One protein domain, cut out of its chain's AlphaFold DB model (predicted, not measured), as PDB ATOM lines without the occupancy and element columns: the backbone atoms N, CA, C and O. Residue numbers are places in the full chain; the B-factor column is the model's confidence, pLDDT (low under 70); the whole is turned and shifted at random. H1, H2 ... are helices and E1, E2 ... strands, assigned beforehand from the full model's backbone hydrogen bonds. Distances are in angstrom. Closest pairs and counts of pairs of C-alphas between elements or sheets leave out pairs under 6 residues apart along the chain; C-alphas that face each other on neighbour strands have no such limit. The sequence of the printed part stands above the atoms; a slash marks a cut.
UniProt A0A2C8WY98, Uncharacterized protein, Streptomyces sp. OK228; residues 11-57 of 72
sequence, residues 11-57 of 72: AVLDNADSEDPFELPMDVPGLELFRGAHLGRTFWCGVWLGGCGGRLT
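AT A GLANCE: This is residues 11 to 57 of the 72 residues of an uncharacterized protein of Streptomyces sp. OK228 (UniProt A0A2C8WY98). Little of this domain is regular structure: it is a small body of loops round the tiny hairpin E1 and E2, with one helix, H1, set off at one end of the longest axis. A short pairing at residues 43 to 44 ties the long unnamed stretch, residues 38 to 57, to E1, and a second one, of residues 43 to 44 with 55 to 56, lies within that stretch. The printed part has 47 residues, 16 of them in named elements, in the order E1, E2, H1; the class is mixed, the sheet antiparallel. It is compact, radius of gyration of the C-alphas 10.6 A, spanning 29 by 20 by 16 A.

HOW THE PARTS SIT: Look first at E1, residues 11 to 13, and E2, residues 21 to 23, an antiparallel hairpin at 123 degrees; N 22 and O 11 are 2.8 A apart, within hydrogen-bond range. Residues 12 to 13 also pair antiparallel with 43 to 44, and these with 55 to 56. H1, residues 28 to 37, is apart from E1; its O i to N i+4 pairs are all within hydrogen-bond range.

IN THESE COORDINATES: Find C-alpha 11, where E1 begins, at (179.526, 80.908, 8.703). H1 runs 14.3 A from C-alpha 28 to C-alpha 37 at (177.123, 92.171, 18.504).

THE WHOLE: The farthest C-alphas, of Pro 29 and Trp 48, are 28.9 A apart. The printed part has no cut, no link is long, and no printed residue is under pLDDT 70.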
ATOM      1  N   ALA A  11     180.776  80.455   9.307       87.19
ATOM      2  CA  ALA A  11     179.526  80.908   8.703       87.19
ATOM      3  C   ALA A  11     179.735  82.267   8.027       87.19
ATOM      4  O   ALA A  11     180.781  82.881   8.199       87.19
ATOM      5  N   VAL A  12     178.751  82.725   7.255       91.56
ATOM      6  CA  VAL A  12     178.775  84.046   6.605       91.56
ATOM      7  C   VAL A  12     177.567  84.885   7.027       91.56
ATOM      8  O   VAL A  12     176.527  84.337   7.424       91.56
ATOM      9  N   LEU A  13     177.716  86.211   6.995       91.56
ATOM     10  CA  LEU A  13     176.688  87.169   7.418       91.56
ATOM     11  C   LEU A  13     175.719  87.545   6.289       91.56
ATOM     12  O   LEU A  13     176.095  87.644   5.126       91.56
ATOM     13  N   ASP A  14     174.474  87.822   6.678       93.00
ATOM     14  CA  ASP A  14     173.371  88.414   5.909       93.00
ATOM     15  C   ASP A  14     172.817  87.597   4.731       93.00
ATOM     16  O   ASP A  14     171.598  87.560   4.552       93.00
ATOM     17  N   ASN A  15     173.653  86.899   3.963       92.50
ATOM     18  CA  ASN A  15     173.232  85.999   2.888       92.50
ATOM     19  C   ASN A  15     174.277  84.899   2.620       92.50
ATOM     20  O   ASN A  15     175.414  84.983   3.070       92.50
ATOM     21  N   ALA A  16     173.881  83.861   1.880       91.62
ATOM     22  CA  ALA A  16     174.711  82.689   1.594       91.62
ATOM     23  C   ALA A  16     175.916  82.951   0.667       91.62
ATOM     24  O   ALA A  16     176.882  82.189   0.718       91.62
ATOM     25  N   ASP A  17     175.859  84.007  -0.146       92.94
ATOM     26  CA  ASP A  17     176.890  84.386  -1.122       92.94
ATOM     27  C   ASP A  17     177.874  85.426  -0.563       92.94
ATOM     28  O   ASP A  17     178.749  85.901  -1.283       92.94
ATOM     29  N   SER A  18     177.731  85.787   0.715       90.81
ATOM     30  CA  SER A  18     178.600  86.742   1.392       90.81
ATOM     31  C   SER A  18     180.033  86.215   1.491       90.81
ATOM     32  O   SER A  18     180.267  85.052   1.827       90.81
ATOM     33  N   GLU A  19     180.994  87.093   1.208       88.38
ATOM     34  CA  GLU A  19     182.438  86.829   1.280       88.38
ATOM     35  C   GLU A  19     183.035  87.209   2.647       88.38
ATOM     36  O   GLU A  19     184.253  87.273   2.791       88.38
ATOM     37  N   ASP A  20     182.183  87.464   3.646       86.81
ATOM     38  CA  ASP A  20     182.571  87.813   5.017       86.81
ATOM     39  C   ASP A  20     182.392  86.604   5.961       86.81
ATOM     40  O   ASP A  20     181.307  86.415   6.537       86.81
ATOM     41  N   PRO A  21     183.403  85.715   6.065       85.19
ATOM     42  CA  PRO A  21     183.357  84.568   6.953       85.19
ATOM     43  C   PRO A  21     183.634  84.968   8.402       85.19
ATOM     44  O   PRO A  21     184.516  85.771   8.696       85.19
ATOM     45  N   PHE A  22     182.962  84.302   9.334       84.06
ATOM     46  CA  PHE A  22     183.224  84.446  10.761       84.06
ATOM     47  C   PHE A  22     183.177  83.098  11.481       84.06
ATOM     48  O   PHE A  22     182.517  82.149  11.041       84.06
ATOM     49  N   GLU A  23     183.874  83.026  12.616       82.44
ATOM     50  CA  GLU A  23     183.871  81.845  13.471       82.44
ATOM     51  C   GLU A  23     182.695  81.856  14.450       82.44
ATOM     52  O   GLU A  23     182.466  82.831  15.168       82.44
ATOM     53  N   LEU A  24     181.947  80.752  14.502       78.88
ATOM     54  CA  LEU A  24     180.858  80.603  15.465       78.88
ATOM     55  C   LEU A  24     181.417  80.296  16.867       78.88
ATOM     56  O   LEU A  24     182.221  79.368  17.015       78.88
ATOM     57  N   PRO A  25     180.961  81.007  17.914       81.50
ATOM     58  CA  PRO A  25     181.389  80.739  19.281       81.50
ATOM     59  C   PRO A  25     180.921  79.357  19.747       81.50
ATOM     60  O   PRO A  25     179.825  78.895  19.422       81.50
ATOM     61  N   MET A  26     181.769  78.700  20.538       79.62
ATOM     62  CA  MET A  26     181.560  77.323  21.003       79.62
ATOM     63  C   MET A  26     181.020  77.238  22.439       79.62
ATOM     64  O   MET A  26     180.593  76.162  22.862       79.62
ATOM     65  N   ASP A  27     181.039  78.341  23.189       81.81
ATOM     66  CA  ASP A  27     180.584  78.425  24.578       81.81
ATOM     67  C   ASP A  27     179.389  79.384  24.744       81.81
ATOM     68  O   ASP A  27     179.044  80.148  23.842       81.81
ATOM     69  N   VAL A  28     178.711  79.297  25.897       82.75
ATOM     70  CA  VAL A  28     177.537  80.138  26.196       82.75
ATOM     71  C   VAL A  28     177.899  81.624  26.246       82.75
ATOM     72  O   VAL A  28     177.213  82.399  25.581       82.75
ATOM     73  N   PRO A  29     178.939  82.058  26.991       86.75
ATOM     74  CA  PRO A  29     179.237  83.485  27.109       86.75
ATOM     75  C   PRO A  29     179.579  84.122  25.759       86.75
ATOM     76  O   PRO A  29     179.085  85.201  25.437       86.75
ATOM     77  N   GLY A  30     180.371  83.431  24.942       85.88
ATOM     78  CA  GLY A  30     180.723  83.841  23.593       85.88
ATOM     79  C   GLY A  30     179.508  83.889  22.678       85.88
ATOM     80  O   GLY A  30     179.380  84.832  21.902       85.88
ATOM     81  N   LEU A  31     178.574  82.937  22.796       84.38
ATOM     82  CA  LEU A  31     177.333  82.965  22.021       84.38
ATOM     83  C   LEU A  31     176.450  84.167  22.375       84.38
ATOM     84  O   LEU A  31     175.895  84.793  21.476       84.38
ATOM     85  N   GLU A  32     176.329  84.511  23.654       86.69
ATOM     86  CA  GLU A  32     175.534  85.664  24.089       86.69
ATOM     87  C   GLU A  32     176.156  86.991  23.628       86.69
ATOM     88  O   GLU A  32     175.457  87.837  23.063       86.69
ATOM     89  N   LEU A  33     177.479  87.145  23.759       89.56
ATOM     90  CA  LEU A  33     178.197  88.311  23.228       89.56
ATOM     91  C   LEU A  33     178.050  88.425  21.707       89.56
ATOM     92  O   LEU A  33     177.758  89.502  21.188       89.56
ATOM     93  N   PHE A  34     178.194  87.306  20.998       86.88
ATOM     94  CA  PHE A  34     178.032  87.235  19.550       86.88
ATOM     95  C   PHE A  34     176.621  87.647  19.114       86.88
ATOM     96  O   PHE A  34     176.454  88.443  18.192       86.88
ATOM     97  N   ARG A  35     175.585  87.163  19.811       86.25
ATOM     98  CA  ARG A  35     174.194  87.552  19.539       86.25
ATOM     99  C   ARG A  35     173.966  89.041  19.754       86.25
ATOM    100  O   ARG A  35     173.281  89.649  18.939       86.25
ATOM    101  N   GLY A  36     174.548  89.618  20.807       89.44
ATOM    102  CA  GLY A  36     174.489  91.055  21.069       89.44
ATOM    103  C   GLY A  36     175.168  91.885  19.977       89.44
ATOM    104  O   GLY A  36     174.587  92.849  19.485       89.44
ATOM    105  N   ALA A  37     176.367  91.481  19.550       90.12
ATOM    106  CA  ALA A  37     177.123  92.171  18.504       90.12
ATOM    107  C   ALA A  37     176.441  92.115  17.122       90.12
ATOM    108  O   ALA A  37     176.591  93.036  16.320       90.12
ATOM    109  N   HIS A  38     175.663  91.063  16.855       89.94
ATOM    110  CA  HIS A  38     175.019  90.813  15.562       89.94
ATOM    111  C   HIS A  38     173.485  90.839  15.630       89.94
ATOM    112  O   HIS A  38     172.804  90.141  14.873       89.94
ATOM    113  N   LEU A  39     172.920  91.655  16.523       88.75
ATOM    114  CA  LEU A  39     171.473  91.850  16.625       88.75
ATOM    115  C   LEU A  39     170.864  92.221  15.261       88.75
ATOM    116  O   LEU A  39     171.315  93.141  14.583       88.75
ATOM    117  N   GLY A  40     169.828  91.482  14.856       88.06
ATOM    118  CA  GLY A  40     169.118  91.694  13.590       88.06
ATOM    119  C   GLY A  40     169.823  91.160  12.338       88.06
ATOM    120  O   GLY A  40     169.231  91.194  11.261       88.06
ATOM    121  N   ARG A  41     171.043  90.628  12.458       91.06
ATOM    122  CA  ARG A  41     171.755  89.987  11.344       91.06
ATOM    123  C   ARG A  41     171.299  88.545  11.161       91.06
ATOM    124  O   ARG A  41     170.703  87.927  12.048       91.06
ATOM    125  N   THR A  42     171.571  88.000   9.982       90.56
ATOM    126  CA  THR A  42     171.287  86.594   9.671       90.56
ATOM    127  C   THR A  42     172.571  85.839   9.361       90.56
ATOM    128  O   THR A  42     173.556  86.432   8.937       90.56
ATOM    129  N   PHE A  43     172.569  84.532   9.613       89.56
ATOM    130  CA  PHE A  43     173.756  83.686   9.509       89.56
ATOM    131  C   PHE A  43     173.491  82.570   8.515       89.56
ATOM    132  O   PHE A  43     172.398  81.997   8.516       89.56
ATOM    133  N   TRP A  44     174.477  82.247   7.686       90.12
ATOM    134  CA  TRP A  44     174.296  81.330   6.568       90.12
ATOM    135  C   TRP A  44     175.486  80.384   6.405       90.12
ATOM    136  O   TRP A  44     176.621  80.701   6.756       90.12
ATOM    137  N   CYS A  45     175.211  79.197   5.867       88.19
ATOM    138  CA  CYS A  45     176.226  78.255   5.418       88.19
ATOM    139  C   CYS A  45     176.771  78.734   4.063       88.19
ATOM    140  O   CYS A  45     176.119  78.521   3.043       88.19
ATOM    141  N   GLY A  46     177.920  79.418   4.067       88.50
ATOM    142  CA  GLY A  46     178.439  80.135   2.896       88.50
ATOM    143  C   GLY A  46     178.748  79.232   1.700       88.50
ATOM    144  O   GLY A  46     179.447  78.229   1.847       88.50
ATOM    145  N   VAL A  47     178.261  79.588   0.509       89.06
ATOM    146  CA  VAL A  47     178.440  78.762  -0.702       89.06
ATOM    147  C   VAL A  47     179.873  78.802  -1.228       89.06
ATOM    148  O   VAL A  47     180.389  77.779  -1.672       89.06
ATOM    149  N   TRP A  48     180.563  79.938  -1.080       88.31
ATOM    150  CA  TRP A  48     181.982  80.083  -1.431       88.31
ATOM    151  C   TRP A  48     182.901  79.215  -0.566       88.31
ATOM    152  O   TRP A  48     183.993  78.848  -0.986       88.31
ATOM    153  N   LEU A  49     182.426  78.823   0.621       83.94
ATOM    154  CA  LEU A  49     183.106  77.890   1.522       83.94
ATOM    155  C   LEU A  49     182.767  76.418   1.210       83.94
ATOM    156  O   LEU A  49     183.132  75.525   1.972       83.94
ATOM    157  N   GLY A  50     182.028  76.148   0.126       84.56
ATOM    158  CA  GLY A  50     181.496  74.820  -0.199       84.56
ATOM    159  C   GLY A  50     180.276  74.417   0.639       84.56
ATOM    160  O   GLY A  50     179.938  73.234   0.716       84.56
ATOM    161  N   GLY A  51     179.634  75.384   1.302       83.81
ATOM    162  CA  GLY A  51     178.431  75.203   2.108       83.81
ATOM    163  C   GLY A  51     177.150  75.042   1.284       83.81
ATOM    164  O   GLY A  51     177.120  75.249   0.075       83.81
ATOM    165  N   CYS A  52     176.057  74.663   1.950       88.06
ATOM    166  CA  CYS A  52     174.781  74.366   1.290       88.06
ATOM    167  C   CYS A  52     173.877  75.588   1.050       88.06
ATOM    168  O   CYS A  52     172.764  75.420   0.557       88.06
ATOM    169  N   GLY A  53     174.291  76.790   1.463       89.00
ATOM    170  CA  GLY A  53     173.478  78.006   1.366       89.00
ATOM    171  C   GLY A  53     172.306  78.074   2.351       89.00
ATOM    172  O   GLY A  53     171.493  78.990   2.289       89.00
ATOM    173  N   GLY A  54     172.190  77.116   3.273       88.81
ATOM    174  CA  GLY A  54     171.127  77.102   4.275       88.81
ATOM    175  C   GLY A  54     171.309  78.182   5.343       88.81
ATOM    176  O   GLY A  54     172.423  78.417   5.822       88.81
ATOM    177  N   ARG A  55     170.201  78.800   5.768       90.12
ATOM    178  CA  ARG A  55     170.193  79.717   6.914       90.12
ATOM    179  C   ARG A  55     170.468  78.951   8.206       90.12
ATOM    180  O   ARG A  55     169.829  77.938   8.496       90.12
ATOM    181  N   LEU A  56     171.400  79.464   8.994       85.81
ATOM    182  CA  LEU A  56     171.813  78.914  10.276       85.81
ATOM    183  C   LEU A  56     171.045  79.581  11.419       85.81
ATOM    184  O   LEU A  56     170.629  80.739  11.344       85.81
ATOM    185  N   THR A  57     170.874  78.834  12.505       81.69
ATOM    186  CA  THR A  57     170.333  79.349  13.763       81.69
ATOM    187  C   THR A  57     171.382  79.202  14.856       81.69
ATOM    188  O   THR A  57     172.085  78.196  14.938       81.69
TER     189      THR A  57